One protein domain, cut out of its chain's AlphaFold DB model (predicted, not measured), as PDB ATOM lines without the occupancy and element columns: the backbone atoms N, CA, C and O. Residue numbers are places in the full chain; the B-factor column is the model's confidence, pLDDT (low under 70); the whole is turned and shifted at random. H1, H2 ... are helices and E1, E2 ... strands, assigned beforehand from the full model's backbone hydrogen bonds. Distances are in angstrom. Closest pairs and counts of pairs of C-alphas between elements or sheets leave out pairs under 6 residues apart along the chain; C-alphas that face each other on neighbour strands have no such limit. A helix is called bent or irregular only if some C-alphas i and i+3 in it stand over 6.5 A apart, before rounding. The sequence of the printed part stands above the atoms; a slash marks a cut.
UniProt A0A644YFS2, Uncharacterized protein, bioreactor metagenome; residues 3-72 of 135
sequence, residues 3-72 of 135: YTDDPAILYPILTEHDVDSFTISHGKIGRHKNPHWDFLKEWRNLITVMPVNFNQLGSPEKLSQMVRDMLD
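This is residues 3 to 72 of the 135 residues of an uncharacterized protein of bioreactor metagenome (UniProt A0A644YFS2). The model is a long, open, hollow frame with few contacts. One long side is residues 11 to 34, which run out to the small hairpin of E1 and E2 and back; the short helix H2 makes the turn at one end, residues 41 to 59 form the other long side with no named element, and the longest helix, H3, lies at the other end, near E2. The printed part has 70 residues, with three named helices and two named strands in the order H1, E1, E2, H2, H3; the sheet has the order E1, E2 and is antiparallel. The class is mixed, helices and strands, though under half of the residues, 28, are in named elements. The whole is only just loose, close to extended, with a radius of gyration of the C-alphas of 16.4 A, and it is elongated, spanning 48 by 26 by 18 A.

The printed part begins at Tyr 3. H1 is residues 7 to 10, and its first C-alpha, of Pro 7, is at (-50.457, -37.889, -1.633). E1 is residues 15 to 17, 6.6 A long, and E2 is residues 22 to 24, 6.9 A long. H2 is residues 35 to 40, 10.2 A long, with C-alpha 35 at (-49.048, -38.625, 10.063); it is irregular, with C-alphas 36 and 39 7.4 A apart. H3 is residues 60 to 71, 16.8 A long, and C-alpha 71 is at (-32.496, -31.992, -19.236).

E1 and E2 form a hairpin, antiparallel with 170 degrees between their directions. The C-alphas of His 17 and Phe 22 face each other at 4.6 A. N 16 and O 23 are within hydrogen-bond range at 3.0 A, as are N 23 and O 16 at 2.9 A. E2 and H3 have one pair of C-alphas within 8 A, those of Phe 22 and Val 67, 7.4 A apart. H1 is apart from E2, from H2 and from H3. E1 is apart from H2 and H3, and H2 is apart from H3. In H3 every O i to N i+4 pair is within hydrogen-bond range; in H2 it is 0 of 2, with 2 of 3 O i to N i+3 pairs within range, and H1 is too short for an O i to N i+4 pair.

The two C-alphas farthest apart are those of Phe 39 and Glu 61, 48.9 A. The printed part has no cut. The link from H2 to H3, 19 residues, is long; the links from H1 to E1 and from E1 to E2 are tight. The mean pLDDT of the printed part is 78.8, and residues 19 to 21, residue 51 and residues 53 to 58 are under 70.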
ATOM      1  N   TYR A   3     -47.866 -32.035   9.064       88.00
ATOM      2  CA  TYR A   3     -48.313 -33.392   8.765       88.00
ATOM      3  C   TYR A   3     -49.508 -33.354   7.815       88.00
ATOM      4  O   TYR A   3     -50.417 -32.546   7.994       88.00
ATOM      5  N   THR A   4     -49.504 -34.222   6.806       91.31
ATOM      6  CA  THR A   4     -50.596 -34.348   5.833       91.31
ATOM      7  C   THR A   4     -50.670 -35.767   5.284       91.31
ATOM      8  O   THR A   4     -49.649 -36.435   5.122       91.31
ATOM      9  N   ASP A   5     -51.880 -36.238   5.022       93.25
ATOM     10  CA  ASP A   5     -52.176 -37.501   4.356       93.25
ATOM     11  C   ASP A   5     -52.418 -37.337   2.845       93.25
ATOM     12  O   ASP A   5     -52.578 -38.344   2.157       93.25
ATOM     13  N   ASP A   6     -52.378 -36.108   2.311       93.94
ATOM     14  CA  ASP A   6     -52.555 -35.827   0.883       93.94
ATOM     15  C   ASP A   6     -51.350 -36.336   0.059       93.94
ATOM     16  O   ASP A   6     -50.243 -35.782   0.161       93.94
ATOM     17  N   PRO A   7     -51.533 -37.354  -0.808       90.81
ATOM     18  CA  PRO A   7     -50.457 -37.889  -1.633       90.81
ATOM     19  C   PRO A   7     -49.832 -36.852  -2.572       90.81
ATOM     20  O   PRO A   7     -48.633 -36.925  -2.830       90.81
ATOM     21  N   ALA A   8     -50.593 -35.871  -3.063       90.94
ATOM     22  CA  ALA A   8     -50.068 -34.853  -3.974       90.94
ATOM     23  C   ALA A   8     -49.073 -33.908  -3.277       90.94
ATOM     24  O   ALA A   8     -48.164 -33.373  -3.912       90.94
ATOM     25  N   ILE A   9     -49.226 -33.724  -1.962       89.38
ATOM     26  CA  ILE A   9     -48.342 -32.897  -1.137       89.38
ATOM     27  C   ILE A   9     -47.157 -33.715  -0.610       89.38
ATOM     28  O   ILE A   9     -46.044 -33.192  -0.510       89.38
ATOM     29  N   LEU A  10     -47.382 -34.991  -0.282       88.75
ATOM     30  CA  LEU A  10     -46.330 -35.918   0.148       88.75
ATOM     31  C   LEU A  10     -45.369 -36.281  -0.991       88.75
ATOM     32  O   LEU A  10     -44.174 -36.460  -0.748       88.75
ATOM     33  N   TYR A  11     -45.881 -36.349  -2.220       89.06
ATOM     34  CA  TYR A  11     -45.141 -36.704  -3.429       89.06
ATOM     35  C   TYR A  11     -45.287 -35.600  -4.489       89.06
ATOM     36  O   TYR A  11     -45.905 -35.813  -5.535       89.06
ATOM     37  N   PRO A  12     -44.753 -34.394  -4.223       89.12
ATOM     38  CA  PRO A  12     -44.944 -33.256  -5.103       89.12
ATOM     39  C   PRO A  12     -44.203 -33.453  -6.426       89.12
ATOM     40  O   PRO A  12     -43.067 -33.926  -6.457       89.12
ATOM     41  N   ILE A  13     -44.811 -32.994  -7.518       87.31
ATOM     42  CA  ILE A  13     -44.100 -32.792  -8.781       87.31
ATOM     43  C   ILE A  13     -43.168 -31.589  -8.597       87.31
ATOM     44  O   ILE A  13     -43.590 -30.503  -8.186       87.31
ATOM     45  N   LEU A  14     -41.880 -31.809  -8.849       84.50
ATOM     46  CA  LEU A  14     -40.822 -30.838  -8.563       84.50
ATOM     47  C   LEU A  14     -40.362 -30.076  -9.793       84.50
ATOM     48  O   LEU A  14     -39.798 -28.995  -9.654       84.50
ATOM     49  N   THR A  15     -40.587 -30.651 -10.965       81.31
ATOM     50  CA  THR A  15     -40.127 -30.137 -12.245       81.31
ATOM     51  C   THR A  15     -41.322 -29.754 -13.089       81.31
ATOM     52  O   THR A  15     -42.217 -30.573 -13.302       81.31
ATOM     53  N   GLU A  16     -41.301 -28.541 -13.613       82.38
ATOM     54  CA  GLU A  16     -42.244 -28.087 -14.629       82.38
ATOM     55  C   GLU A  16     -41.434 -27.634 -15.844       82.38
ATOM     56  O   GLU A  16     -40.427 -26.937 -15.701       82.38
ATOM     57  N   HIS A  17     -41.842 -28.090 -17.026       74.31
ATOM     58  CA  HIS A  17     -41.194 -27.769 -18.292       74.31
ATOM     59  C   HIS A  17     -42.232 -27.186 -19.248       74.31
ATOM     60  O   HIS A  17     -43.222 -27.844 -19.570       74.31
ATOM     61  N   ASP A  18     -41.977 -25.971 -19.709       73.19
ATOM     62  CA  ASP A  18     -42.685 -25.304 -20.795       73.19
ATOM     63  C   ASP A  18     -41.718 -25.096 -21.974       73.19
ATOM     64  O   ASP A  18     -40.516 -25.324 -21.848       73.19
ATOM     65  N   VAL A  19     -42.224 -24.661 -23.126       66.19
ATOM     66  CA  VAL A  19     -41.449 -24.428 -24.355       66.19
ATOM     67  C   VAL A  19     -40.241 -23.510 -24.108       66.19
ATOM     68  O   VAL A  19     -39.177 -23.747 -24.679       66.19
ATOM     69  N   ASP A  20     -40.385 -22.528 -23.213       69.38
ATOM     70  CA  ASP A  20     -39.364 -21.511 -22.933       69.38
ATOM     71  C   ASP A  20     -38.789 -21.564 -21.507       69.38
ATOM     72  O   ASP A  20     -37.887 -20.788 -21.179       69.38
ATOM     73  N   SER A  21     -39.292 -22.440 -20.628       69.81
ATOM     74  CA  SER A  21     -38.881 -22.431 -19.221       69.81
ATOM     75  C   SER A  21     -38.796 -23.814 -18.590       69.81
ATOM     76  O   SER A  21     -39.599 -24.704 -18.850       69.81
ATOM     77  N   PHE A  22     -37.818 -23.970 -17.704       74.44
ATOM     78  CA  PHE A  22     -37.678 -25.129 -16.838       74.44
ATOM     79  C   PHE A  22     -37.587 -24.646 -15.395       74.44
ATOM     80  O   PHE A  22     -36.719 -23.837 -15.060       74.44
ATOM     81  N   THR A  23     -38.492 -25.128 -14.550       77.44
ATOM     82  CA  THR A  23     -38.593 -24.716 -13.149       77.44
ATOM     83  C   THR A  23     -38.399 -25.914 -12.233       77.44
ATOM     84  O   THR A  23     -39.086 -26.925 -12.377       77.44
ATOM     85  N   ILE A  24     -37.507 -25.774 -11.245       79.31
ATOM     86  CA  ILE A  24     -37.339 -26.732 -10.147       79.31
ATOM     87  C   ILE A  24     -37.860 -26.110  -8.844       79.31
ATOM     88  O   ILE A  24     -37.358 -25.097  -8.357       79.31
ATOM     89  N   SER A  25     -38.863 -26.745  -8.239       82.56
ATOM     90  CA  SER A  25     -39.486 -26.324  -6.979       82.56
ATOM     91  C   SER A  25     -38.766 -26.896  -5.749       82.56
ATOM     92  O   SER A  25     -39.244 -27.840  -5.118       82.56
ATOM     93  N   HIS A  26     -37.648 -26.291  -5.341       73.81
ATOM     94  CA  HIS A  26     -36.870 -26.747  -4.173       73.81
ATOM     95  C   HIS A  26     -37.653 -26.711  -2.843       73.81
ATOM     96  O   HIS A  26     -37.462 -27.569  -1.987       73.81
ATOM     97  N   GLY A  27     -38.578 -25.759  -2.673       78.31
ATOM     98  CA  GLY A  27     -39.332 -25.570  -1.423       78.31
ATOM     99  C   GLY A  27     -40.462 -26.578  -1.164       78.31
ATOM    100  O   GLY A  27     -41.108 -26.503  -0.117       78.31
ATOM    101  N   LYS A  28     -40.740 -27.487  -2.109       83.38
ATOM    102  CA  LYS A  28     -41.781 -28.519  -1.960       83.38
ATOM    103  C   LYS A  28     -41.238 -29.815  -1.338       83.38
ATOM    104  O   LYS A  28     -41.993 -30.529  -0.683       83.38
ATOM    105  N   ILE A  29     -39.940 -30.104  -1.485       84.25
ATOM    106  CA  ILE A  29     -39.311 -31.322  -0.947       84.25
ATOM    107  C   ILE A  29     -39.211 -31.262   0.576       84.25
ATOM    108  O   ILE A  29     -38.792 -30.257   1.145       84.25
ATOM    109  N   GLY A  30     -39.547 -32.370   1.241       80.56
ATOM    110  CA  GLY A  30     -39.248 -32.577   2.663       80.56
ATOM    111  C   GLY A  30     -40.017 -31.669   3.628       80.56
ATOM    112  O   GLY A  30     -39.733 -31.678   4.824       80.56
ATOM    113  N   ARG A  31     -40.988 -30.893   3.132       85.56
ATOM    114  CA  ARG A  31     -41.767 -29.939   3.934       85.56
ATOM    115  C   ARG A  31     -42.855 -30.608   4.770       85.56
ATOM    116  O   ARG A  31     -43.139 -30.151   5.884       85.56
ATOM    117  N   HIS A  32     -43.426 -31.683   4.236       88.69
ATOM    118  CA  HIS A  32     -44.539 -32.398   4.842       88.69
ATOM    119  C   HIS A  32     -44.169 -33.835   5.191       88.69
ATOM    120  O   HIS A  32     -43.330 -34.461   4.538       88.69
ATOM    121  N   LYS A  33     -44.809 -34.352   6.237       87.75
ATOM    122  CA  LYS A  33     -44.654 -35.730   6.700       87.75
ATOM    123  C   LYS A  33     -45.995 -36.436   6.715       87.75
ATOM    124  O   LYS A  33     -47.019 -35.837   7.028       87.75
ATOM    125  N   ASN A  34     -45.966 -37.735   6.446       88.25
ATOM    126  CA  ASN A  34     -47.138 -38.565   6.664       88.25
ATOM    127  C   ASN A  34     -47.408 -38.670   8.185       88.25
ATOM    128  O   ASN A  34     -46.456 -38.945   8.926       88.25
ATOM    129  N   PRO A  35     -48.657 -38.477   8.658       89.31
ATOM    130  CA  PRO A  35     -49.048 -38.625  10.063       89.31
ATOM    131  C   PRO A  35     -48.621 -39.946  10.705       89.31
ATOM    132  O   PRO A  35     -48.383 -39.993  11.909       89.31
ATOM    133  N   HIS A  36     -48.445 -41.008   9.913       85.12
ATOM    134  CA  HIS A  36     -47.926 -42.288  10.386       85.12
ATOM    135  C   HIS A  36     -46.568 -42.162  11.093       85.12
ATOM    136  O   HIS A  36     -46.275 -42.969  11.960       85.12
ATOM    137  N   TRP A  37     -45.758 -41.147  10.777       82.06
ATOM    138  CA  TRP A  37     -44.436 -40.934  11.378       82.06
ATOM    139  C   TRP A  37     -44.436 -40.010  12.605       82.06
ATOM    140  O   TRP A  37     -43.369 -39.726  13.151       82.06
ATOM    141  N   ASP A  38     -45.594 -39.517  13.052       84.00
ATOM    142  CA  ASP A  38     -45.672 -38.549  14.159       84.00
ATOM    143  C   ASP A  38     -45.081 -39.095  15.470       84.00
ATOM    144  O   ASP A  38     -44.360 -38.400  16.189       84.00
ATOM    145  N   PHE A  39     -45.260 -40.394  15.724       79.62
ATOM    146  CA  PHE A  39     -44.765 -41.044  16.938       79.62
ATOM    147  C   PHE A  39     -43.232 -41.058  17.063       79.62
ATOM    148  O   PHE A  39     -42.724 -41.146  18.182       79.62
ATOM    149  N   LEU A  40     -42.492 -40.964  15.951       74.38
ATOM    150  CA  LEU A  40     -41.025 -40.987  15.965       74.38
ATOM    151  C   LEU A  40     -40.407 -39.655  16.389       74.38
ATOM    152  O   LEU A  40     -39.225 -39.632  16.720       74.38
ATOM    153  N   LYS A  41     -41.168 -38.549  16.359       73.12
ATOM    154  CA  LYS A  41     -40.665 -37.193  16.654       73.12
ATOM    155  C   LYS A  41     -39.348 -36.867  15.925       73.12
ATOM    156  O   LYS A  41     -38.487 -36.164  16.446       73.12
ATOM    157  N   GLU A  42     -39.184 -37.405  14.717       75.25
ATOM    158  CA  GLU A  42     -37.931 -37.328  13.967       75.25
ATOM    159  C   GLU A  42     -37.642 -35.897  13.483       75.25
ATOM    160  O   GLU A  42     -38.551 -35.157  13.090       75.25
ATOM    161  N   TRP A  43     -36.367 -35.525  13.402       73.81
ATOM    162  CA  TRP A  43     -35.922 -34.330  12.683       73.81
ATOM    163  C   TRP A  43     -35.415 -34.753  11.303       73.81
ATOM    164  O   TRP A  43     -34.717 -35.753  11.178       73.81
ATOM    165  N   ARG A  44     -35.785 -34.015  10.250       77.00
ATOM    166  CA  ARG A  44     -35.266 -34.243   8.894       77.00
ATOM    167  C   ARG A  44     -34.430 -33.045   8.490       77.00
ATOM    168  O   ARG A  44     -34.950 -31.932   8.441       77.00
ATOM    169  N   ASN A  45     -33.166 -33.299   8.182       76.50
ATOM    170  CA  ASN A  45     -32.281 -32.330   7.555       76.50
ATOM    171  C   ASN A  45     -32.336 -32.540   6.041       76.50
ATOM    172  O   ASN A  45     -32.183 -33.666   5.569       76.50
ATOM    173  N   LEU A  46     -32.576 -31.467   5.286       81.69
ATOM    174  CA  LEU A  46     -32.513 -31.497   3.828       81.69
ATOM    175  C   LEU A  46     -31.167 -30.927   3.388       81.69
ATOM    176  O   LEU A  46     -30.909 -29.738   3.557       81.69
ATOM    177  N   ILE A  47     -30.327 -31.775   2.800       80.31
ATOM    178  CA  ILE A  47     -29.063 -31.361   2.191       80.31
ATOM    179  C   ILE A  47     -29.283 -31.320   0.683       80.31
ATOM    180  O   ILE A  47     -29.619 -32.330   0.071       80.31
ATOM    181  N   THR A  48     -29.120 -30.141   0.086       77.75
ATOM    182  CA  THR A  48     -29.205 -29.959  -1.368       77.75
ATOM    183  C   THR A  48     -27.808 -29.713  -1.908       77.75
ATOM    184  O   THR A  48     -27.173 -28.723  -1.549       77.75
ATOM    185  N   VAL A  49     -27.344 -30.600  -2.785       77.50
ATOM    186  CA  VAL A  49     -26.055 -30.460  -3.465       77.50
ATOM    187  C   VAL A  49     -26.313 -30.145  -4.927       77.50
ATOM    188  O   VAL A  49     -26.960 -30.916  -5.631       77.50
ATOM    189  N   MET A  50     -25.820 -28.995  -5.379       74.69
ATOM    190  CA  MET A  50     -25.933 -28.555  -6.765       74.69
ATOM    191  C   MET A  50     -24.525 -28.468  -7.368       74.69
ATOM    192  O   MET A  50     -23.761 -27.604  -6.933       74.69
ATOM    193  N   PRO A  51     -24.161 -29.323  -8.348       69.38
ATOM    194  CA  PRO A  51     -22.882 -29.256  -9.070       69.38
ATOM    195  C   PRO A  51     -22.817 -28.055 -10.021       69.38
ATOM    196  O   PRO A  51     -22.553 -28.197 -11.211       69.38
ATOM    197  N   VAL A  52     -23.098 -26.853  -9.527       70.62
ATOM    198  CA  VAL A  52     -23.150 -25.647 -10.350       70.62
ATOM    199  C   VAL A  52     -21.928 -24.786 -10.084       70.62
ATOM    200  O   VAL A  52     -21.561 -24.502  -8.944       70.62
ATOM    201  N   ASN A  53     -21.280 -24.344 -11.157       68.06
ATOM    202  CA  ASN A  53     -20.243 -23.335 -11.045       68.06
ATOM    203  C   ASN A  53     -20.919 -21.962 -10.938       68.06
ATOM    204  O   ASN A  53     -21.337 -21.393 -11.943       68.06
ATOM    205  N   PHE A  54     -21.022 -21.416  -9.723       65.81
ATOM    206  CA  PHE A  54     -21.691 -20.130  -9.484       65.81
ATOM    207  C   PHE A  54     -21.074 -18.964 -10.278       65.81
ATOM    208  O   PHE A  54     -21.790 -18.048 -10.671       65.81
ATOM    209  N   ASN A  55     -19.782 -19.036 -10.624       65.56
ATOM    210  CA  ASN A  55     -19.129 -18.034 -11.477       65.56
ATOM    211  C   ASN A  55     -19.628 -18.075 -12.936       65.56
ATOM    212  O   ASN A  55     -19.401 -17.138 -13.698       65.56
ATOM    213  N   GLN A  56     -20.298 -19.155 -13.344       60.59
ATOM    214  CA  GLN A  56     -20.914 -19.300 -14.664       60.59
ATOM    215  C   GLN A  56     -22.373 -18.819 -14.696       60.59
ATOM    216  O   GLN A  56     -22.896 -18.596 -15.784       60.59
ATOM    217  N   LEU A  57     -23.010 -18.577 -13.542       63.44
ATOM    218  CA  LEU A  57     -24.399 -18.098 -13.459       63.44
ATOM    219  C   LEU A  57     -24.559 -16.612 -13.833       63.44
ATOM    220  O   LEU A  57     -25.675 -16.148 -14.035       63.44
ATOM    221  N   GLY A  58     -23.456 -15.861 -13.938       65.62
ATOM    222  CA  GLY A  58     -23.475 -14.439 -14.304       65.62
ATOM    223  C   GLY A  58     -23.764 -14.155 -15.784       65.62
ATOM    224  O   GLY A  58     -23.987 -13.001 -16.137       65.62
ATOM    225  N   SER A  59     -23.760 -15.176 -16.650       75.25
ATOM    226  CA  SER A  59     -24.119 -15.046 -18.070       75.25
ATOM    227  C   SER A  59     -25.379 -15.863 -18.382       75.25
ATOM    228  O   SER A  59     -25.344 -17.084 -18.169       75.25
ATOM    229  N   PRO A  60     -26.447 -15.246 -18.920       73.94
ATOM    230  CA  PRO A  60     -27.678 -15.939 -19.303       73.94
ATOM    231  C   PRO A  60     -27.444 -17.170 -20.191       73.94
ATOM    232  O   PRO A  60     -28.067 -18.204 -19.980       73.94
ATOM    233  N   GLU A  61     -26.485 -17.110 -21.119       77.50
ATOM    234  CA  GLU A  61     -26.194 -18.192 -22.067       77.50
ATOM    235  C   GLU A  61     -25.679 -19.461 -21.377       77.50
ATOM    236  O   GLU A  61     -26.070 -20.573 -21.734       77.50
ATOM    237  N   LYS A  62     -24.823 -19.317 -20.357       74.12
ATOM    238  CA  LYS A  62     -24.297 -20.464 -19.598       74.12
ATOM    239  C   LYS A  62     -25.341 -21.050 -18.657       74.12
ATOM    240  O   LYS A  62     -25.359 -22.261 -18.468       74.12
ATOM    241  N   LEU A  63     -26.229 -20.215 -18.110       73.56
ATOM    242  CA  LEU A  63     -27.375 -20.682 -17.332       73.56
ATOM    243  C   LEU A  63     -28.317 -21.521 -18.210       73.56
ATOM    244  O   LEU A  63     -28.714 -22.615 -17.818       73.56
ATOM    245  N   SER A  64     -28.606 -21.056 -19.429       76.12
ATOM    246  CA  SER A  64     -29.381 -21.825 -20.406       76.12
ATOM    247  C   SER A  64     -28.688 -23.126 -20.811       76.12
ATOM    248  O   SER A  64     -29.360 -24.147 -20.923       76.12
ATOM    249  N   GLN A  65     -27.365 -23.123 -21.008       78.00
ATOM    250  CA  GLN A  65     -26.618 -24.348 -21.307       78.00
ATOM    251  C   GLN A  65     -26.691 -25.351 -20.149       78.00
ATOM    252  O   GLN A  65     -26.989 -26.515 -20.376       78.00
ATOM    253  N   MET A  66     -26.520 -24.894 -18.907       76.06
ATOM    254  CA  MET A  66     -26.633 -25.734 -17.713       76.06
ATOM    255  C   MET A  66     -28.014 -26.395 -17.595       76.06
ATOM    256  O   MET A  66     -28.106 -27.576 -17.272       76.06
ATOM    257  N   VAL A  67     -29.091 -25.653 -17.875       75.62
ATOM    258  CA  VAL A  67     -30.454 -26.207 -17.897       75.62
ATOM    259  C   VAL A  67     -30.607 -27.258 -18.998       75.62
ATOM    260  O   VAL A  67     -31.196 -28.307 -18.751       75.62
ATOM    261  N   ARG A  68     -30.059 -27.015 -20.197       78.44
ATOM    262  CA  ARG A  68     -30.083 -27.995 -21.298       78.44
ATOM    263  C   ARG A  68     -29.339 -29.272 -20.929       78.44
ATOM    264  O   ARG A  68     -29.878 -30.348 -21.149       78.44
ATOM    265  N   ASP A  69     -28.160 -29.144 -20.329       79.81
ATOM    266  CA  ASP A  69     -27.362 -30.278 -19.868       79.81
ATOM    267  C   ASP A  69     -28.126 -31.080 -18.799       79.81
ATOM    268  O   ASP A  69     -28.205 -32.297 -18.882       79.81
ATOM    269  N   MET A  70     -28.783 -30.417 -17.838       74.81
ATOM    270  CA  MET A  70     -29.613 -31.094 -16.826       74.81
ATOM    271  C   MET A  70     -30.834 -31.828 -17.405       74.81
ATOM    272  O   MET A  70     -31.317 -32.776 -16.788       74.81
ATOM    273  N   LEU A  71     -31.360 -31.375 -18.546       75.44
ATOM    274  CA  LEU A  71     -32.496 -31.992 -19.236       75.44
ATOM    275  C   LEU A  71     -32.081 -33.112 -20.198       75.44
ATOM    276  O   LEU A  71     -32.933 -33.901 -20.611       75.44
ATOM    277  N   ASP A  72     -30.805 -33.183 -20.573       81.69
ATOM    278  CA  ASP A  72     -30.286 -34.224 -21.450       81.69
ATOM    279  C   ASP A  72     -30.187 -35.555 -20.676       81.69
ATOM    280  O   ASP A  72     -29.405 -35.667 -19.729       81.69
TER     281      ASP A  72